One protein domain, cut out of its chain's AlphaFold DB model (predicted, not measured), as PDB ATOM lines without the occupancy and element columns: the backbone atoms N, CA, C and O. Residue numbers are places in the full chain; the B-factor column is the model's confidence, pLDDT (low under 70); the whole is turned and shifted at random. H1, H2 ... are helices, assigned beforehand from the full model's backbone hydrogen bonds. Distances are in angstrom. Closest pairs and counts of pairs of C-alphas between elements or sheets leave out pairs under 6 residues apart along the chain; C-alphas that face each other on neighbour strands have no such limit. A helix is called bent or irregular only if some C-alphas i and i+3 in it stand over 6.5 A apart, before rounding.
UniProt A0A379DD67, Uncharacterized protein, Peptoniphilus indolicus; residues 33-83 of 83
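Overview. This is residues 33 to 83 of the 83 residues of an uncharacterized protein of Peptoniphilus indolicus (UniProt A0A379DD67). Two long helices lie side by side as a helical hairpin, H1 running out and H2 folding back along it after a tight turn at Gly 59. Residues 33 to 39 form a tail at the end of the hairpin away from that turn. The printed part has 51 residues, with two named helices, H1 then H2, and no named strand; its class is all helix. It is elongated, spanning 36 by 20 by 12 A, and only just loose, close to compact, with a radius of gyration of the C-alphas of 12.0 A.

Along the chain. H1, residues 40 to 58, begins at C-alpha 40 (-8.383, 38.530, -54.674) and is 26.1 A long from first to last C-alpha. H2, residues 60 to 80, is 30.2 A long and ends at C-alpha 80 (-2.792, 36.554, -48.020). H2 is irregular: C-alphas 61 and 64 are 7.8 A apart.

Arrangement. H1 and H2 form a hairpin and touch, their closest C-alphas being those of Gly 47 and Gly 74, 3.9 A apart. They run opposite ways at a shallow tilt of 26 degrees. In H1 every O i to N i+4 pair is within hydrogen-bond range; in H2, 15 of 17 are.

Size, cuts and confidence. The C-alphas farthest apart, of Lys 33 and Gly 59, are 37.4 A apart. The printed part has no cut, and the link from H1 to H2 is tight. Mean pLDDT of the printed part is 76.4; residues 33 to 39 and 81 to 83 are under 70.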
ATOM      1  N   LYS A  33      -8.572  41.760 -68.269       41.75
ATOM      2  CA  LYS A  33      -7.260  42.429 -68.223       41.75
ATOM      3  C   LYS A  33      -6.980  43.250 -66.943       41.75
ATOM      4  O   LYS A  33      -7.072  44.468 -66.990       41.75
ATOM      5  N   ASN A  34      -6.644  42.585 -65.841       40.16
ATOM      6  CA  ASN A  34      -5.667  43.014 -64.835       40.16
ATOM      7  C   ASN A  34      -5.223  41.763 -64.072       40.16
ATOM      8  O   ASN A  34      -5.974  41.147 -63.317       40.16
ATOM      9  N   GLU A  35      -4.015  41.353 -64.414       48.94
ATOM     10  CA  GLU A  35      -3.287  40.201 -63.922       48.94
ATOM     11  C   GLU A  35      -2.755  40.500 -62.520       48.94
ATOM     12  O   GLU A  35      -1.669  41.041 -62.385       48.94
ATOM     13  N   ASP A  36      -3.489  40.116 -61.479       44.75
ATOM     14  CA  ASP A  36      -2.874  39.880 -60.175       44.75
ATOM     15  C   ASP A  36      -3.284  38.483 -59.716       44.75
ATOM     16  O   ASP A  36      -4.444  38.210 -59.409       44.75
ATOM     17  N   GLU A  37      -2.311  37.579 -59.728       53.16
ATOM     18  CA  GLU A  37      -2.388  36.121 -59.567       53.16
ATOM     19  C   GLU A  37      -2.822  35.650 -58.163       53.16
ATOM     20  O   GLU A  37      -2.497  34.548 -57.731       53.16
ATOM     21  N   ASN A  38      -3.561  36.476 -57.430       58.38
ATOM     22  CA  ASN A  38      -3.998  36.217 -56.067       58.38
ATOM     23  C   ASN A  38      -5.468  35.779 -56.041       58.38
ATOM     24  O   ASN A  38      -6.254  36.107 -56.935       58.38
ATOM     25  N   TYR A  39      -5.892  35.128 -54.956       68.88
ATOM     26  CA  TYR A  39      -7.300  34.802 -54.686       68.88
ATOM     27  C   TYR A  39      -8.144  36.054 -54.359       68.88
ATOM     28  O   TYR A  39      -9.162  35.976 -53.681       68.88
ATOM     29  N   LEU A  40      -7.753  37.226 -54.865       71.50
ATOM     30  CA  LEU A  40      -8.383  38.530 -54.674       71.50
ATOM     31  C   LEU A  40      -9.842  38.533 -55.132       71.50
ATOM     32  O   LEU A  40     -10.719  39.028 -54.428       71.50
ATOM     33  N   SER A  41     -10.108  37.944 -56.300       75.50
ATOM     34  CA  SER A  41     -11.459  37.866 -56.863       75.50
ATOM     35  C   SER A  41     -12.351  36.904 -56.065       75.50
ATOM     36  O   SER A  41     -13.496  37.231 -55.746       75.50
ATOM     37  N   GLU A  42     -11.805  35.753 -55.657       78.31
ATOM     38  CA  GLU A  42     -12.516  34.788 -54.809       78.31
ATOM     39  C   GLU A  42     -12.789  35.373 -53.421       78.31
ATOM     40  O   GLU A  42     -13.930  35.353 -52.960       78.31
ATOM     41  N   GLY A  43     -11.782  35.994 -52.807       81.75
ATOM     42  CA  GLY A  43     -11.867  36.676 -51.524       81.75
ATOM     43  C   GLY A  43     -12.885  37.813 -51.520       81.75
ATOM     44  O   GLY A  43     -13.709  37.893 -50.613       81.75
ATOM     45  N   MET A  44     -12.915  38.647 -52.562       79.06
ATOM     46  CA  MET A  44     -13.922  39.704 -52.698       79.06
ATOM     47  C   MET A  44     -15.341  39.126 -52.820       79.06
ATOM     48  O   MET A  44     -16.258  39.603 -52.151       79.06
ATOM     49  N   SER A  45     -15.527  38.080 -53.635       81.88
ATOM     50  CA  SER A  45     -16.841  37.455 -53.832       81.88
ATOM     51  C   SER A  45     -17.364  36.767 -52.565       81.88
ATOM     52  O   SER A  45     -18.505  37.002 -52.164       81.88
ATOM     53  N   LEU A  46     -16.518  35.986 -51.882       82.25
ATOM     54  CA  LEU A  46     -16.839  35.321 -50.619       82.25
ATOM     55  C   LEU A  46     -17.085  36.338 -49.508       82.25
ATOM     56  O   LEU A  46     -18.083  36.235 -48.796       82.25
ATOM     57  N   GLY A  47     -16.219  37.346 -49.396       85.69
ATOM     58  CA  GLY A  47     -16.336  38.412 -48.409       85.69
ATOM     59  C   GLY A  47     -17.643  39.188 -48.530       85.69
ATOM     60  O   GLY A  47     -18.326  39.413 -47.532       85.69
ATOM     61  N   MET A  48     -18.049  39.530 -49.755       84.31
ATOM     62  CA  MET A  48     -19.322  40.207 -50.000       84.31
ATOM     63  C   MET A  48     -20.521  39.297 -49.697       84.31
ATOM     64  O   MET A  48     -21.480  39.747 -49.070       84.31
ATOM     65  N   CYS A  49     -20.474  38.017 -50.086       84.62
ATOM     66  CA  CYS A  49     -21.566  37.071 -49.835       84.62
ATOM     67  C   CYS A  49     -21.779  36.832 -48.332       84.62
ATOM     68  O   CYS A  49     -22.898  36.968 -47.835       84.62
ATOM     69  N   PHE A  50     -20.703  36.549 -47.595       85.75
ATOM     70  CA  PHE A  50     -20.760  36.360 -46.145       85.75
ATOM     71  C   PHE A  50     -21.110  37.650 -45.407       85.75
ATOM     72  O   PHE A  50     -21.979  37.628 -44.540       85.75
ATOM     73  N   GLY A  51     -20.494  38.779 -45.770       86.75
ATOM     74  CA  GLY A  51     -20.796  40.080 -45.170       86.75
ATOM     75  C   GLY A  51     -22.260  40.479 -45.350       86.75
ATOM     76  O   GLY A  51     -22.895  40.949 -44.409       86.75
ATOM     77  N   THR A  52     -22.836  40.208 -46.525       86.19
ATOM     78  CA  THR A  52     -24.263  40.447 -46.784       86.19
ATOM     79  C   THR A  52     -25.143  39.480 -45.997       86.19
ATOM     80  O   THR A  52     -26.097  39.917 -45.363       86.19
ATOM     81  N   ALA A  53     -24.827  38.182 -45.985       85.81
ATOM     82  CA  ALA A  53     -25.613  37.185 -45.255       85.81
ATOM     83  C   ALA A  53     -25.664  37.480 -43.747       85.81
ATOM     84  O   ALA A  53     -26.733  37.449 -43.139       85.81
ATOM     85  N   ILE A  54     -24.515  37.827 -43.162       85.00
ATOM     86  CA  ILE A  54     -24.395  38.214 -41.754       85.00
ATOM     87  C   ILE A  54     -25.112  39.548 -41.502       85.00
ATOM     88  O   ILE A  54     -25.836  39.675 -40.517       85.00
ATOM     89  N   GLY A  55     -24.975  40.519 -42.409       89.19
ATOM     90  CA  GLY A  55     -25.648  41.811 -42.297       89.19
ATOM     91  C   GLY A  55     -27.174  41.719 -42.367       89.19
ATOM     92  O   GLY A  55     -27.857  42.389 -41.600       89.19
ATOM     93  N   VAL A  56     -27.724  40.847 -43.218       84.81
ATOM     94  CA  VAL A  56     -29.174  40.581 -43.260       84.81
ATOM     95  C   VAL A  56     -29.647  39.905 -41.969       84.81
ATOM     96  O   VAL A  56     -30.746  40.196 -41.503       84.81
ATOM     97  N   LEU A  57     -28.830  39.031 -41.369       82.88
ATOM     98  CA  LEU A  57     -29.186  38.309 -40.145       82.88
ATOM     99  C   LEU A  57     -29.140  39.190 -38.884       82.88
ATOM    100  O   LEU A  57     -29.967  39.014 -37.993       82.88
ATOM    101  N   LEU A  58     -28.187  40.124 -38.800       80.50
ATOM    102  CA  LEU A  58     -27.974  40.991 -37.630       80.50
ATOM    103  C   LEU A  58     -28.799  42.287 -37.646       80.50
ATOM    104  O   LEU A  58     -28.857  42.976 -36.630       80.50
ATOM    105  N   GLY A  59     -29.455  42.607 -38.761       75.44
ATOM    106  CA  GLY A  59     -30.364  43.745 -38.873       75.44
ATOM    107  C   GLY A  59     -29.993  44.684 -40.018       75.44
ATOM    108  O   GLY A  59     -28.834  45.060 -40.204       75.44
ATOM    109  N   GLN A  60     -31.017  45.083 -40.774       72.50
ATOM    110  CA  GLN A  60     -30.892  45.852 -42.012       72.50
ATOM    111  C   GLN A  60     -30.222  47.224 -41.805       72.50
ATOM    112  O   GLN A  60     -29.560  47.717 -42.716       72.50
ATOM    113  N   ASP A  61     -30.312  47.789 -40.598       76.31
ATOM    114  CA  ASP A  61     -29.697  49.071 -40.231       76.31
ATOM    115  C   ASP A  61     -28.162  49.050 -40.300       76.31
ATOM    116  O   ASP A  61     -27.538  50.069 -40.587       76.31
ATOM    117  N   ASN A  62     -27.541  47.881 -40.105       80.25
ATOM    118  CA  ASN A  62     -26.082  47.729 -40.083       80.25
ATOM    119  C   ASN A  62     -25.536  46.944 -41.284       80.25
ATOM    120  O   ASN A  62     -24.353  46.594 -41.308       80.25
ATOM    121  N   LEU A  63     -26.359  46.689 -42.309       84.06
ATOM    122  CA  LEU A  63     -25.970  45.910 -43.491       84.06
ATOM    123  C   LEU A  63     -24.697  46.450 -44.149       84.06
ATOM    124  O   LEU A  63     -23.789  45.685 -44.459       84.06
ATOM    125  N   GLY A  64     -24.604  47.773 -44.311       84.25
ATOM    126  CA  GLY A  64     -23.439  48.415 -44.918       84.25
ATOM    127  C   GLY A  64     -22.146  48.158 -44.142       84.25
ATOM    128  O   GLY A  64     -21.095  47.962 -44.753       84.25
ATOM    129  N   ILE A  65     -22.225  48.078 -42.812       86.06
ATOM    130  CA  ILE A  65     -21.075  47.806 -41.945       86.06
ATOM    131  C   ILE A  65     -20.620  46.358 -42.134       86.06
ATOM    132  O   ILE A  65     -19.439  46.123 -42.374       86.06
ATOM    133  N   PHE A  66     -21.541  45.391 -42.107       87.88
ATOM    134  CA  PHE A  66     -21.203  43.974 -42.274       87.88
ATOM    135  C   PHE A  66     -20.735  43.621 -43.686       87.88
ATOM    136  O   PHE A  66     -19.809  42.827 -43.837       87.88
ATOM    137  N   VAL A  67     -21.310  44.238 -44.721       86.75
ATOM    138  CA  VAL A  67     -20.839  44.085 -46.106       86.75
ATOM    139  C   VAL A  67     -19.429  44.649 -46.253       86.75
ATOM    140  O   VAL A  67     -18.564  43.976 -46.810       86.75
ATOM    141  N   SER A  68     -19.174  45.839 -45.703       87.88
ATOM    142  CA  SER A  68     -17.841  46.454 -45.732       87.88
ATOM    143  C   SER A  68     -16.821  45.616 -44.960       87.88
ATOM    144  O   SER A  68     -15.727  45.371 -45.459       87.88
ATOM    145  N   LEU A  69     -17.194  45.109 -43.780       87.44
ATOM    146  CA  LEU A  69     -16.353  44.238 -42.958       87.44
ATOM    147  C   LEU A  69     -16.053  42.912 -43.672       87.44
ATOM    148  O   LEU A  69     -14.905  42.477 -43.724       87.44
ATOM    149  N   GLY A  70     -17.076  42.291 -44.261       87.62
ATOM    150  CA  GLY A  70     -16.951  41.049 -45.015       87.62
ATOM    151  C   GLY A  70     -16.064  41.213 -46.245       87.62
ATOM    152  O   GLY A  70     -15.190  40.383 -46.477       87.62
ATOM    153  N   MET A  71     -16.215  42.308 -46.992       85.06
ATOM    154  CA  MET A  71     -15.353  42.626 -48.131       85.06
ATOM    155  C   MET A  71     -13.901  42.866 -47.699       85.06
ATOM    156  O   MET A  71     -12.990  42.342 -48.339       85.06
ATOM    157  N   LEU A  72     -13.674  43.600 -46.603       85.44
ATOM    158  CA  LEU A  72     -12.330  43.870 -46.083       85.44
ATOM    159  C   LEU A  72     -11.622  42.570 -45.672       85.44
ATOM    160  O   LEU A  72     -10.484  42.326 -46.074       85.44
ATOM    161  N   LEU A  73     -12.316  41.707 -44.923       85.25
ATOM    162  CA  LEU A  73     -11.811  40.391 -44.522       85.25
ATOM    163  C   LEU A  73     -11.587  39.483 -45.733       85.25
ATOM    164  O   LEU A  73     -10.547  38.841 -45.838       85.25
ATOM    165  N   GLY A  74     -12.533  39.470 -46.669       83.88
ATOM    166  CA  GLY A  74     -12.465  38.671 -47.883       83.88
ATOM    167  C   GLY A  74     -11.265  39.027 -48.754       83.88
ATOM    168  O   GLY A  74     -10.526  38.140 -49.170       83.88
ATOM    169  N   ILE A  75     -11.007  40.319 -48.965       82.00
ATOM    170  CA  ILE A  75      -9.819  40.786 -49.688       82.00
ATOM    171  C   ILE A  75      -8.549  40.447 -48.907       82.00
ATOM    172  O   ILE A  75      -7.610  39.939 -49.504       82.00
ATOM    173  N   THR A  76      -8.521  40.668 -47.589       83.88
ATOM    174  CA  THR A  76      -7.341  40.386 -46.750       83.88
ATOM    175  C   THR A  76      -6.949  38.908 -46.800       83.88
ATOM    176  O   THR A  76      -5.774  38.580 -46.941       83.88
ATOM    177  N   VAL A  77      -7.922  37.998 -46.730       79.62
ATOM    178  CA  VAL A  77      -7.674  36.554 -46.854       79.62
ATOM    179  C   VAL A  77      -7.309  36.190 -48.297       79.62
ATOM    180  O   VAL A  77      -6.355  35.450 -48.516       79.62
ATOM    181  N   GLY A  78      -8.008  36.757 -49.284       74.31
ATOM    182  CA  GLY A  78      -7.769  36.511 -50.708       74.31
ATOM    183  C   GLY A  78      -6.416  37.014 -51.227       74.31
ATOM    184  O   GLY A  78      -5.893  36.458 -52.189       74.31
ATOM    185  N   THR A  79      -5.829  38.036 -50.601       73.69
ATOM    186  CA  THR A  79      -4.464  38.511 -50.892       73.69
ATOM    187  C   THR A  79      -3.395  37.790 -50.077       73.69
ATOM    188  O   THR A  79      -2.263  37.683 -50.541       73.69
ATOM    189  N   SER A  80      -3.731  37.298 -48.877       70.50
ATOM    190  CA  SER A  80      -2.792  36.554 -48.020       70.50
ATOM    191  C   SER A  80      -2.507  35.152 -48.549       70.50
ATOM    192  O   SER A  80      -1.415  34.621 -48.348       70.50
ATOM    193  N   ILE A  81      -3.474  34.544 -49.236       64.44
ATOM    194  CA  ILE A  81      -3.264  33.287 -49.943       64.44
ATOM    195  C   ILE A  81      -2.683  33.640 -51.317       64.44
ATOM    196  O   ILE A  81      -3.357  34.225 -52.163       64.44
ATOM    197  N   LYS A  82      -1.408  33.309 -51.530       54.88
ATOM    198  CA  LYS A  82      -0.796  33.314 -52.862       54.88
ATOM    199  C   LYS A  82      -1.146  32.016 -53.581       54.88
ATOM    200  O   LYS A  82      -1.228  30.965 -52.943       54.88
ATOM    201  N   LYS A  83      -1.396  32.116 -54.883       51.47
ATOM    202  CA  LYS A  83      -1.685  30.967 -55.739       51.47
ATOM    203  C   LYS A  83      -0.439  30.137 -56.025       51.47
ATOM    204  O   LYS A  83       0.659  30.730 -56.096       51.47
TER     205      LYS A  83